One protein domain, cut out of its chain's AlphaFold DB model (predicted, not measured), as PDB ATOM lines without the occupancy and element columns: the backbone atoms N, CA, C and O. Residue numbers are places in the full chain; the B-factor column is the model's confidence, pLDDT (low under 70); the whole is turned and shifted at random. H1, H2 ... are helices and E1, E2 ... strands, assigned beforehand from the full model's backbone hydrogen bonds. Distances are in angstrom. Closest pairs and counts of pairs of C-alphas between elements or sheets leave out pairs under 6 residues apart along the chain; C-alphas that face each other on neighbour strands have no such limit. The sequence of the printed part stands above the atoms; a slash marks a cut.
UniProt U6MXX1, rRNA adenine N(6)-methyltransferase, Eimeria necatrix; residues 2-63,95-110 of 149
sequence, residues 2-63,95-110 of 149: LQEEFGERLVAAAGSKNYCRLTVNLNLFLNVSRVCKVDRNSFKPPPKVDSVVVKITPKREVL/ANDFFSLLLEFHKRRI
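This is residues 2 to 63 and 95 to 110 of the 149 residues of the protein "rRNA adenine N(6)-methyltransferase" of Eimeria necatrix (UniProt U6MXX1). A long antiparallel hairpin of two strands, E1 and E2, has the short helix H1 packed over it; H2 packs on H1 and leads straight into E1, near the end of the hairpin where E1 begins and E2 ends. The loop of residues 39 to 50 lengthens the hairpin at its other end, and residues 97 to 110, with H3, stand free of this body. The printed part has 78 residues, with three named helices and two named strands in the order H1 H2 E1 E2 H3, in the mixed class. It is loose, with a radius of gyration of the C-alphas of 14.9 A, and spans 43 by 40 by 23 A.

E1, residues 30 to 38, is 22.7 A long and begins at C-alpha 30 (28.034, 23.430, -21.991). E2, residues 51 to 58, is 22.6 A long. H1 is residues 4 to 11, 10.9 A, from C-alpha 4 (42.424, 13.714, -29.957). H2 is residues 21 to 29, 13.3 A. H3, residues 97 to 107, is 16.2 A long and ends at C-alpha 107 (42.376, 42.797, -30.715).

E1 and E2 are antiparallel at 158 degrees; N 33 and O 55 are within hydrogen-bond range at 2.9 A, as are N 53 and O 36 at 2.9 A. Residues 2 to 3 pair antiparallel with residues 51 to 52 of E2. The closest C-alphas of H1 and E1 are those of Val 11 and Val 32, 6.0 A. H1 and H2 touch, closest at the C-alphas of Leu 10 and Thr 23, 5.0 A, at a steep tilt of 46 degrees, the same way. H3 is apart from H1, H2 and E1. Every O i to N i+4 pair is within hydrogen-bond range in H1, 4 of 5 in H2 and 6 of 7 in H3.

The C-alphas farthest apart are those of Pro 45 and Leu 63, 43.6 A. Residues 64 to 94 are not printed; C-alphas 63 and 95 are 24.0 A apart across the cut. The link from E1 to E2 is long. In the model, pLDDT is under 70 at residues 60 to 63 and 95 to 110.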
ATOM      1  N   LEU A   2      40.111  19.625 -32.755       92.25
ATOM      2  CA  LEU A   2      41.142  19.674 -31.714       92.25
ATOM      3  C   LEU A   2      41.993  18.400 -31.786       92.25
ATOM      4  O   LEU A   2      41.584  17.444 -32.440       92.25
ATOM      5  N   GLN A   3      43.144  18.367 -31.114       94.38
ATOM      6  CA  GLN A   3      43.907  17.124 -30.942       94.38
ATOM      7  C   GLN A   3      43.072  16.083 -30.184       94.38
ATOM      8  O   GLN A   3      42.286  16.450 -29.308       94.38
ATOM      9  N   GLU A   4      43.239  14.801 -30.517       90.88
ATOM     10  CA  GLU A   4      42.424  13.714 -29.957       90.88
ATOM     11  C   GLU A   4      42.463  13.685 -28.424       90.88
ATOM     12  O   GLU A   4      41.408  13.764 -27.797       90.88
ATOM     13  N   GLU A   5      43.653  13.704 -27.821       92.44
ATOM     14  CA  GLU A   5      43.818  13.691 -26.361       92.44
ATOM     15  C   GLU A   5      43.086  14.861 -25.683       92.44
ATOM     16  O   GLU A   5      42.409  14.703 -24.665       92.44
ATOM     17  N   PHE A   6      43.185  16.055 -26.268       90.94
ATOM     18  CA  PHE A   6      42.526  17.231 -25.721       90.94
ATOM     19  C   PHE A   6      41.005  17.106 -25.823       90.94
ATOM     20  O   PHE A   6      40.302  17.382 -24.855       90.94
ATOM     21  N   GLY A   7      40.479  16.638 -26.959       90.31
ATOM     22  CA  GLY A   7      39.043  16.421 -27.113       90.31
ATOM     23  C   GLY A   7      38.487  15.313 -26.217       90.31
ATOM     24  O   GLY A   7      37.360  15.437 -25.743       90.31
ATOM     25  N   GLU A   8      39.274  14.280 -25.909       91.12
ATOM     26  CA  GLU A   8      38.901  13.259 -24.924       91.12
ATOM     27  C   GLU A   8      38.776  13.838 -23.514       91.12
ATOM     28  O   GLU A   8      37.830  13.513 -22.799       91.12
ATOM     29  N   ARG A   9      39.669  14.759 -23.128       91.25
ATOM     30  CA  ARG A   9      39.558  15.483 -21.853       91.25
ATOM     31  C   ARG A   9      38.298  16.350 -21.795       91.25
ATOM     32  O   ARG A   9      37.711  16.482 -20.726       91.25
ATOM     33  N   LEU A  10      37.837  16.911 -22.915       88.19
ATOM     34  CA  LEU A  10      36.609  17.721 -22.938       88.19
ATOM     35  C   LEU A  10      35.339  16.905 -22.651       88.19
ATOM     36  O   LEU A  10      34.408  17.434 -22.053       88.19
ATOM     37  N   VAL A  11      35.291  15.645 -23.097       90.88
ATOM     38  CA  VAL A  11      34.090  14.782 -23.050       90.88
ATOM     39  C   VAL A  11      34.164  13.748 -21.913       90.88
ATOM     40  O   VAL A  11      33.256  12.941 -21.733       90.88
ATOM     41  N   ALA A  12      35.245  13.749 -21.134       92.00
ATOM     42  CA  ALA A  12      35.501  12.760 -20.093       92.00
ATOM     43  C   ALA A  12      34.357  12.648 -19.057       92.00
ATOM     44  O   ALA A  12      33.825  13.644 -18.565       92.00
ATOM     45  N   ALA A  13      34.001  11.416 -18.684       88.06
ATOM     46  CA  ALA A  13      33.034  11.157 -17.618       88.06
ATOM     47  C   ALA A  13      33.677  11.334 -16.232       88.06
ATOM     48  O   ALA A  13      34.889  11.137 -16.075       88.06
ATOM     49  N   ALA A  14      32.868  11.669 -15.223       86.50
ATOM     50  CA  ALA A  14      33.328  11.750 -13.838       86.50
ATOM     51  C   ALA A  14      33.937  10.411 -13.388       86.50
ATOM     52  O   ALA A  14      33.372   9.350 -13.641       86.50
ATOM     53  N   GLY A  15      35.112  10.464 -12.757       85.25
ATOM     54  CA  GLY A  15      35.853   9.271 -12.326       85.25
ATOM     55  C   GLY A  15      36.736   8.622 -13.401       85.25
ATOM     56  O   GLY A  15      37.458   7.678 -13.095       85.25
ATOM     57  N   SER A  16      36.738   9.123 -14.642       87.88
ATOM     58  CA  SER A  16      37.690   8.667 -15.667       87.88
ATOM     59  C   SER A  16      39.068   9.323 -15.511       87.88
ATOM     60  O   SER A  16      39.189  10.430 -14.993       87.88
ATOM     61  N   LYS A  17      40.126   8.678 -16.025       89.19
ATOM     62  CA  LYS A  17      41.508   9.204 -15.982       89.19
ATOM     63  C   LYS A  17      41.664  10.573 -16.663       89.19
ATOM     64  O   LYS A  17      42.499  11.373 -16.258       89.19
ATOM     65  N   ASN A  18      40.854  10.839 -17.686       86.81
ATOM     66  CA  ASN A  18      40.891  12.082 -18.458       86.81
ATOM     67  C   ASN A  18      40.005  13.185 -17.849       86.81
ATOM     68  O   ASN A  18      39.969  14.302 -18.372       86.81
ATOM     69  N   TYR A  19      39.299  12.889 -16.750       85.94
ATOM     70  CA  TYR A  19      38.484  13.854 -16.023       85.94
ATOM     71  C   TYR A  19      39.381  14.856 -15.304       85.94
ATOM     72  O   TYR A  19      40.129  14.518 -14.388       85.94
ATOM     73  N   CYS A  20      39.311  16.113 -15.724       82.50
ATOM     74  CA  CYS A  20      40.125  17.177 -15.157       82.50
ATOM     75  C   CYS A  20      39.320  18.469 -15.019       82.50
ATOM     76  O   CYS A  20      38.167  18.563 -15.440       82.50
ATOM     77  N   ARG A  21      39.944  19.503 -14.449       84.38
ATOM     78  CA  ARG A  21      39.317  20.813 -14.219       84.38
ATOM     79  C   ARG A  21      38.665  21.405 -15.478       84.38
ATOM     80  O   ARG A  21      37.623  22.042 -15.388       84.38
ATOM     81  N   LEU A  22      39.256  21.158 -16.651       82.38
ATOM     82  CA  LEU A  22      38.697  21.543 -17.952       82.38
ATOM     83  C   LEU A  22      37.324  20.903 -18.194       82.38
ATOM     84  O   LEU A  22      36.379  21.609 -18.531       82.38
ATOM     85  N   THR A  23      37.205  19.596 -17.974       81.75
ATOM     86  CA  THR A  23      35.960  18.837 -18.122       81.75
ATOM     87  C   THR A  23      34.864  19.368 -17.199       81.75
ATOM     88  O   THR A  23      33.728  19.557 -17.628       81.75
ATOM     89  N   VAL A  24      35.213  19.662 -15.939       82.62
ATOM     90  CA  VAL A  24      34.272  20.193 -14.937       82.62
ATOM     91  C   VAL A  24      33.719  21.543 -15.375       82.62
ATOM     92  O   VAL A  24      32.505  21.710 -15.463       82.62
ATOM     93  N   ASN A  25      34.606  22.484 -15.706       81.56
ATOM     94  CA  ASN A  25      34.212  23.840 -16.078       81.56
ATOM     95  C   ASN A  25      33.304  23.855 -17.310       81.56
ATOM     96  O   ASN A  25      32.358  24.635 -17.372       81.56
ATOM     97  N   LEU A  26      33.560  22.979 -18.282       81.69
ATOM     98  CA  LEU A  26      32.723  22.884 -19.472       81.69
ATOM     99  C   LEU A  26      31.369  22.266 -19.167       81.69
ATOM    100  O   LEU A  26      30.356  22.815 -19.588       81.69
ATOM    101  N   ASN A  27      31.333  21.179 -18.396       83.88
ATOM    102  CA  ASN A  27      30.083  20.513 -18.046       83.88
ATOM    103  C   ASN A  27      29.135  21.397 -17.221       83.88
ATOM    104  O   ASN A  27      27.939  21.113 -17.199       83.88
ATOM    105  N   LEU A  28      29.613  22.467 -16.577       77.50
ATOM    106  CA  LEU A  28      28.751  23.435 -15.890       77.50
ATOM    107  C   LEU A  28      27.875  24.237 -16.861       77.50
ATOM    108  O   LEU A  28      26.690  24.425 -16.604       77.50
ATOM    109  N   PHE A  29      28.442  24.681 -17.983       76.38
ATOM    110  CA  PHE A  29      27.790  25.646 -18.877       76.38
ATOM    111  C   PHE A  29      27.427  25.065 -20.244       76.38
ATOM    112  O   PHE A  29      26.601  25.623 -20.964       76.38
ATOM    113  N   LEU A  30      28.048  23.953 -20.633       83.12
ATOM    114  CA  LEU A  30      28.034  23.430 -21.991       83.12
ATOM    115  C   LEU A  30      27.738  21.924 -22.000       83.12
ATOM    116  O   LEU A  30      28.150  21.163 -21.129       83.12
ATOM    117  N   ASN A  31      27.029  21.494 -23.036       83.56
ATOM    118  CA  ASN A  31      26.937  20.114 -23.482       83.56
ATOM    119  C   ASN A  31      28.017  19.886 -24.535       83.56
ATOM    120  O   ASN A  31      28.017  20.533 -25.586       83.56
ATOM    121  N   VAL A  32      28.930  18.963 -24.253       90.00
ATOM    122  CA  VAL A  32      30.061  18.648 -25.123       90.00
ATOM    123  C   VAL A  32      29.940  17.200 -25.588       90.00
ATOM    124  O   VAL A  32      29.749  16.299 -24.779       90.00
ATOM    125  N   SER A  33      30.025  16.963 -26.899       90.69
ATOM    126  CA  SER A  33      29.901  15.624 -27.494       90.69
ATOM    127  C   SER A  33      30.900  15.418 -28.631       90.69
ATOM    128  O   SER A  33      31.177  16.336 -29.405       90.69
ATOM    129  N   ARG A  34      31.457  14.207 -28.748       92.44
ATOM    130  CA  ARG A  34      32.337  13.829 -29.863       92.44
ATOM    131  C   ARG A  34      31.496  13.603 -31.120       92.44
ATOM    132  O   ARG A  34      30.516  12.871 -31.075       92.44
ATOM    133  N   VAL A  35      31.907  14.201 -32.236       93.38
ATOM    134  CA  VAL A  35      31.251  14.031 -33.543       93.38
ATOM    135  C   VAL A  35      31.960  12.949 -34.348       93.38
ATOM    136  O   VAL A  35      31.349  11.954 -34.718       93.38
ATOM    137  N   CYS A  36      33.259  13.116 -34.602       93.25
ATOM    138  CA  CYS A  36      34.049  12.152 -35.367       93.25
ATOM    139  C   CYS A  36      35.547  12.268 -35.059       93.25
ATOM    140  O   CYS A  36      36.025  13.299 -34.575       93.25
ATOM    141  N   LYS A  37      36.286  11.187 -35.329       95.19
ATOM    142  CA  LYS A  37      37.754  11.180 -35.362       95.19
ATOM    143  C   LYS A  37      38.226  11.626 -36.746       95.19
ATOM    144  O   LYS A  37      37.604  11.270 -37.743       95.19
ATOM    145  N   VAL A  38      39.322  12.373 -36.798       93.81
ATOM    146  CA  VAL A  38      39.982  12.785 -38.037       93.81
ATOM    147  C   VAL A  38      41.418  12.279 -38.002       93.81
ATOM    148  O   VAL A  38      42.186  12.621 -37.101       93.81
ATOM    149  N   ASP A  39      41.758  11.444 -38.979       94.94
ATOM    150  CA  ASP A  39      43.093  10.874 -39.137       94.94
ATOM    151  C   ASP A  39      44.122  11.961 -39.501       94.94
ATOM    152  O   ASP A  39      43.805  12.926 -40.206       94.94
ATOM    153  N   ARG A  40      45.369  11.798 -39.048       93.31
ATOM    154  CA  ARG A  40      46.498  12.675 -39.403       93.31
ATOM    155  C   ARG A  40      46.734  12.773 -40.914       93.31
ATOM    156  O   ARG A  40      47.170  13.814 -41.397       93.31
ATOM    157  N   ASN A  41      46.405  11.727 -41.668       94.31
ATOM    158  CA  ASN A  41      46.572  11.675 -43.120       94.31
ATOM    159  C   ASN A  41      45.617  12.618 -43.870       94.31
ATOM    160  O   ASN A  41      45.841  12.924 -45.039       94.31
ATOM    161  N   SER A  42      44.580  13.124 -43.195       92.81
ATOM    162  CA  SER A  42      43.662  14.128 -43.742       92.81
ATOM    163  C   SER A  42      44.259  15.543 -43.786       92.81
ATOM    164  O   SER A  42      43.615  16.461 -44.290       92.81
ATOM    165  N   PHE A  43      45.475  15.742 -43.270       92.94
ATOM    166  CA  PHE A  43      46.156  17.036 -43.209       92.94
ATOM    167  C   PHE A  43      47.415  17.058 -44.082       92.94
ATOM    168  O   PHE A  43      48.073  16.038 -44.284       92.94
ATOM    169  N   LYS A  44      47.785  18.247 -44.577       93.62
ATOM    170  CA  LYS A  44      49.024  18.471 -45.336       93.62
ATOM    171  C   LYS A  44      49.759  19.710 -44.805       93.62
ATOM    172  O   LYS A  44      49.199  20.800 -44.917       93.62
ATOM    173  N   PRO A  45      50.997  19.576 -44.282       91.31
ATOM    174  CA  PRO A  45      51.715  18.328 -43.977       91.31
ATOM    175  C   PRO A  45      51.059  17.529 -42.830       91.31
ATOM    176  O   PRO A  45      50.354  18.120 -42.007       91.31
ATOM    177  N   PRO A  46      51.268  16.200 -42.761       92.56
ATOM    178  CA  PRO A  46      50.627  15.365 -41.752       92.56
ATOM    179  C   PRO A  46      51.178  15.671 -40.344       92.56
ATOM    180  O   PRO A  46      52.397  15.653 -40.139       92.56
ATOM    181  N   PRO A  47      50.313  15.943 -39.351       93.50
ATOM    182  CA  PRO A  47      50.717  16.119 -37.964       93.50
ATOM    183  C   PRO A  47      51.120  14.783 -37.321       93.50
ATOM    184  O   PRO A  47      50.796  13.697 -37.799       93.50
ATOM    185  N   LYS A  48      51.803  14.860 -36.173       94.44
ATOM    186  CA  LYS A  48      52.235  13.677 -35.401       94.44
ATOM    187  C   LYS A  48      51.102  12.979 -34.641       94.44
ATOM    188  O   LYS A  48      51.300  11.875 -34.138       94.44
ATOM    189  N   VAL A  49      49.950  13.631 -34.521       94.69
ATOM    190  CA  VAL A  49      48.835  13.212 -33.669       94.69
ATOM    191  C   VAL A  49      47.525  13.273 -34.436       94.69
ATOM    192  O   VAL A  49      47.370  14.077 -35.358       94.69
ATOM    193  N   ASP A  50      46.582  12.436 -34.022       95.62
ATOM    194  CA  ASP A  50      45.244  12.415 -34.595       95.62
ATOM    195  C   ASP A  50      44.400  13.565 -34.027       95.62
ATOM    196  O   ASP A  50      44.709  14.171 -32.993       95.62
ATOM    197  N   SER A  51      43.316  13.882 -34.726       95.38
ATOM    198  CA  SER A  51      42.401  14.959 -34.363       95.38
ATOM    199  C   SER A  51      40.991  14.440 -34.097       95.38
ATOM    200  O   SER A  51      40.600  13.342 -34.492       95.38
ATOM    201  N   VAL A  52      40.189  15.259 -33.429       94.00
ATOM    202  CA  VAL A  52      38.794  14.973 -33.116       94.00
ATOM    203  C   VAL A  52      37.934  16.216 -33.312       94.00
ATOM    204  O   VAL A  52      38.321  17.353 -33.012       94.00
ATOM    205  N   VAL A  53      36.738  16.005 -33.853       93.38
ATOM    206  CA  VAL A  53      35.706  17.033 -33.958       93.38
ATOM    207  C   VAL A  53      34.755  16.868 -32.785       93.38
ATOM    208  O   VAL A  53      34.239  15.781 -32.527       93.38
ATOM    209  N   VAL A  54      34.528  17.968 -32.076       90.50
ATOM    210  CA  VAL A  54      33.682  18.027 -30.890       90.50
ATOM    211  C   VAL A  54      32.605  19.075 -31.136       90.50
ATOM    212  O   VAL A  54      32.901  20.169 -31.620       90.50
ATOM    213  N   LYS A  55      31.359  18.733 -30.821       89.06
ATOM    214  CA  LYS A  55      30.220  19.644 -30.828       89.06
ATOM    215  C   LYS A  55      30.025  20.179 -29.419       89.06
ATOM    216  O   LYS A  55      29.903  19.406 -28.470       89.06
ATOM    217  N   ILE A  56      29.976  21.499 -29.313       88.25
ATOM    218  CA  ILE A  56      29.735  22.228 -28.072       88.25
ATOM    219  C   ILE A  56      28.400  22.948 -28.229       88.25
ATOM    220  O   ILE A  56      28.153  23.604 -29.240       88.25
ATOM    221  N   THR A  57      27.508  22.794 -27.262       83.38
ATOM    222  CA  THR A  57      26.203  23.457 -27.253       83.38
ATOM    223  C   THR A  57      25.944  24.007 -25.857       83.38
ATOM    224  O   THR A  57      26.066  23.246 -24.904       83.38
ATOM    225  N   PRO A  58      25.599  25.294 -25.691       81.38
ATOM    226  CA  PRO A  58      25.272  25.837 -24.377       81.38
ATOM    227  C   PRO A  58      24.135  25.068 -23.702       81.38
ATOM    228  O   PRO A  58      23.140  24.728 -24.348       81.38
ATOM    229  N   LYS A  59      24.273  24.788 -22.404       77.44
ATOM    230  CA  LYS A  59      23.169  24.281 -21.588       77.44
ATOM    231  C   LYS A  59      22.189  25.426 -21.365       77.44
ATOM    232  O   LYS A  59      22.570  26.495 -20.902       77.44
ATOM    233  N   ARG A  60      20.926  25.209 -21.737       61.38
ATOM    234  CA  ARG A  60      19.855  26.199 -21.545       61.38
ATOM    235  C   ARG A  60      19.450  26.320 -20.076       61.38
ATOM    236  O   ARG A  60      19.004  27.377 -19.648       61.38
ATOM    237  N   GLU A  61      19.613  25.237 -19.328       62.00
ATOM    238  CA  GLU A  61      19.300  25.175 -17.909       62.00
ATOM    239  C   GLU A  61      20.556  25.498 -17.106       62.00
ATOM    240  O   GLU A  61      21.531  24.743 -17.101       62.00
ATOM    241  N   VAL A  62      20.526  26.651 -16.440       55.88
ATOM    242  CA  VAL A  62      21.429  26.938 -15.327       55.88
ATOM    243  C   VAL A  62      21.095  25.927 -14.238       55.88
ATOM    244  O   VAL A  62      19.924  25.797 -13.877       55.88
ATOM    245  N   LEU A  63      22.097  25.188 -13.752       57.56
ATOM    246  CA  LEU A  63      21.907  24.239 -12.656       57.56
ATOM    247  C   LEU A  63      21.132  24.941 -11.527       57.56
ATOM    248  O   LEU A  63      21.576  26.009 -11.092       57.56
ATOM    249  N   ALA A  95      45.199  27.237 -17.588       44.19
ATOM    250  CA  ALA A  95      44.934  26.685 -18.929       44.19
ATOM    251  C   ALA A  95      43.741  27.146 -19.805       44.19
ATOM    252  O   ALA A  95      43.908  27.183 -21.019       44.19
ATOM    253  N   ASN A  96      42.560  27.488 -19.280       41.97
ATOM    254  CA  ASN A  96      41.348  27.675 -20.097       41.97
ATOM    255  C   ASN A  96      40.841  29.106 -20.183       41.97
ATOM    256  O   ASN A  96      40.266  29.479 -21.200       41.97
ATOM    257  N   ASP A  97      41.110  29.931 -19.183       47.81
ATOM    258  CA  ASP A  97      40.927  31.373 -19.339       47.81
ATOM    259  C   ASP A  97      42.039  31.977 -20.225       47.81
ATOM    260  O   ASP A  97      41.936  33.102 -20.701       47.81
ATOM    261  N   PHE A  98      43.084  31.188 -20.501       51.09
ATOM    262  CA  PHE A  98      44.178  31.490 -21.417       51.09
ATOM    263  C   PHE A  98      43.681  31.848 -22.821       51.09
ATOM    264  O   PHE A  98      44.120  32.843 -23.382       51.09
ATOM    265  N   PHE A  99      42.739  31.082 -23.386       43.00
ATOM    266  CA  PHE A  99      42.282  31.298 -24.765       43.00
ATOM    267  C   PHE A  99      41.432  32.561 -24.922       43.00
ATOM    268  O   PHE A  99      41.572  33.276 -25.915       43.00
ATOM    269  N   SER A 100      40.596  32.870 -23.929       46.94
ATOM    270  CA  SER A 100      39.814  34.111 -23.894       46.94
ATOM    271  C   SER A 100      40.710  35.332 -23.687       46.94
ATOM    272  O   SER A 100      40.499  36.362 -24.320       46.94
ATOM    273  N   LEU A 101      41.760  35.195 -22.875       55.34
ATOM    274  CA  LEU A 101      42.760  36.238 -22.661       55.34
ATOM    275  C   LEU A 101      43.594  36.499 -23.932       55.34
ATOM    276  O   LEU A 101      43.824  37.645 -24.313       55.34
ATOM    277  N   LEU A 102      43.994  35.437 -24.639       54.12
ATOM    278  CA  LEU A 102      44.802  35.527 -25.859       54.12
ATOM    279  C   LEU A 102      44.045  36.204 -27.011       54.12
ATOM    280  O   LEU A 102      44.607  37.025 -27.739       54.12
ATOM    281  N   LEU A 103      42.753  35.889 -27.149       53.12
ATOM    282  CA  LEU A 103      41.864  36.519 -28.129       53.12
ATOM    283  C   LEU A 103      41.646  38.012 -27.848       53.12
ATOM    284  O   LEU A 103      41.520  38.801 -28.789       53.12
ATOM    285  N   GLU A 104      41.629  38.407 -26.578       59.38
ATOM    286  CA  GLU A 104      41.437  39.795 -26.156       59.38
ATOM    287  C   GLU A 104      42.699  40.655 -26.385       59.38
ATOM    288  O   GLU A 104      42.594  41.802 -26.826       59.38
ATOM    289  N   PHE A 105      43.906  40.110 -26.190       53.81
ATOM    290  CA  PHE A 105      45.160  40.851 -26.409       53.81
ATOM    291  C   PHE A 105      45.455  41.158 -27.883       53.81
ATOM    292  O   PHE A 105      45.886  42.267 -28.213       53.81
ATOM    293  N   HIS A 106      45.160  40.222 -28.788       50.00
ATOM    294  CA  HIS A 106      45.383  40.409 -30.224       50.00
ATOM    295  C   HIS A 106      44.514  41.539 -30.809       50.00
ATOM    296  O   HIS A 106      44.974  42.325 -31.639       50.00
ATOM    297  N   LYS A 107      43.273  41.696 -30.320       52.50
ATOM    298  CA  LYS A 107      42.376  42.797 -30.715       52.50
ATOM    299  C   LYS A 107      42.899  44.183 -30.320       52.50
ATOM    300  O   LYS A 107      42.526  45.165 -30.955       52.50
ATOM    301  N   ARG A 108      43.764  44.279 -29.304       54.91
ATOM    302  CA  ARG A 108      44.305  45.552 -28.792       54.91
ATOM    303  C   ARG A 108      45.685  45.925 -29.356       54.91
ATOM    304  O   ARG A 108      46.265  46.899 -28.892       54.91
ATOM    305  N   ARG A 109      46.199  45.197 -30.364       37.62
ATOM    306  CA  ARG A 109      47.544  45.384 -30.968       37.62
ATOM    307  C   ARG A 109      48.693  45.388 -29.951       37.62
ATOM    308  O   ARG A 109      49.697  46.073 -30.131       37.62
ATOM    309  N   ILE A 110      48.551  44.594 -28.895       46.91
ATOM    310  CA  ILE A 110      49.611  44.353 -27.921       46.91
ATOM    311  C   ILE A 110      50.272  43.032 -28.311       46.91
ATOM    312  O   ILE A 110      49.631  41.983 -28.284       46.91
TER     313      ILE A 110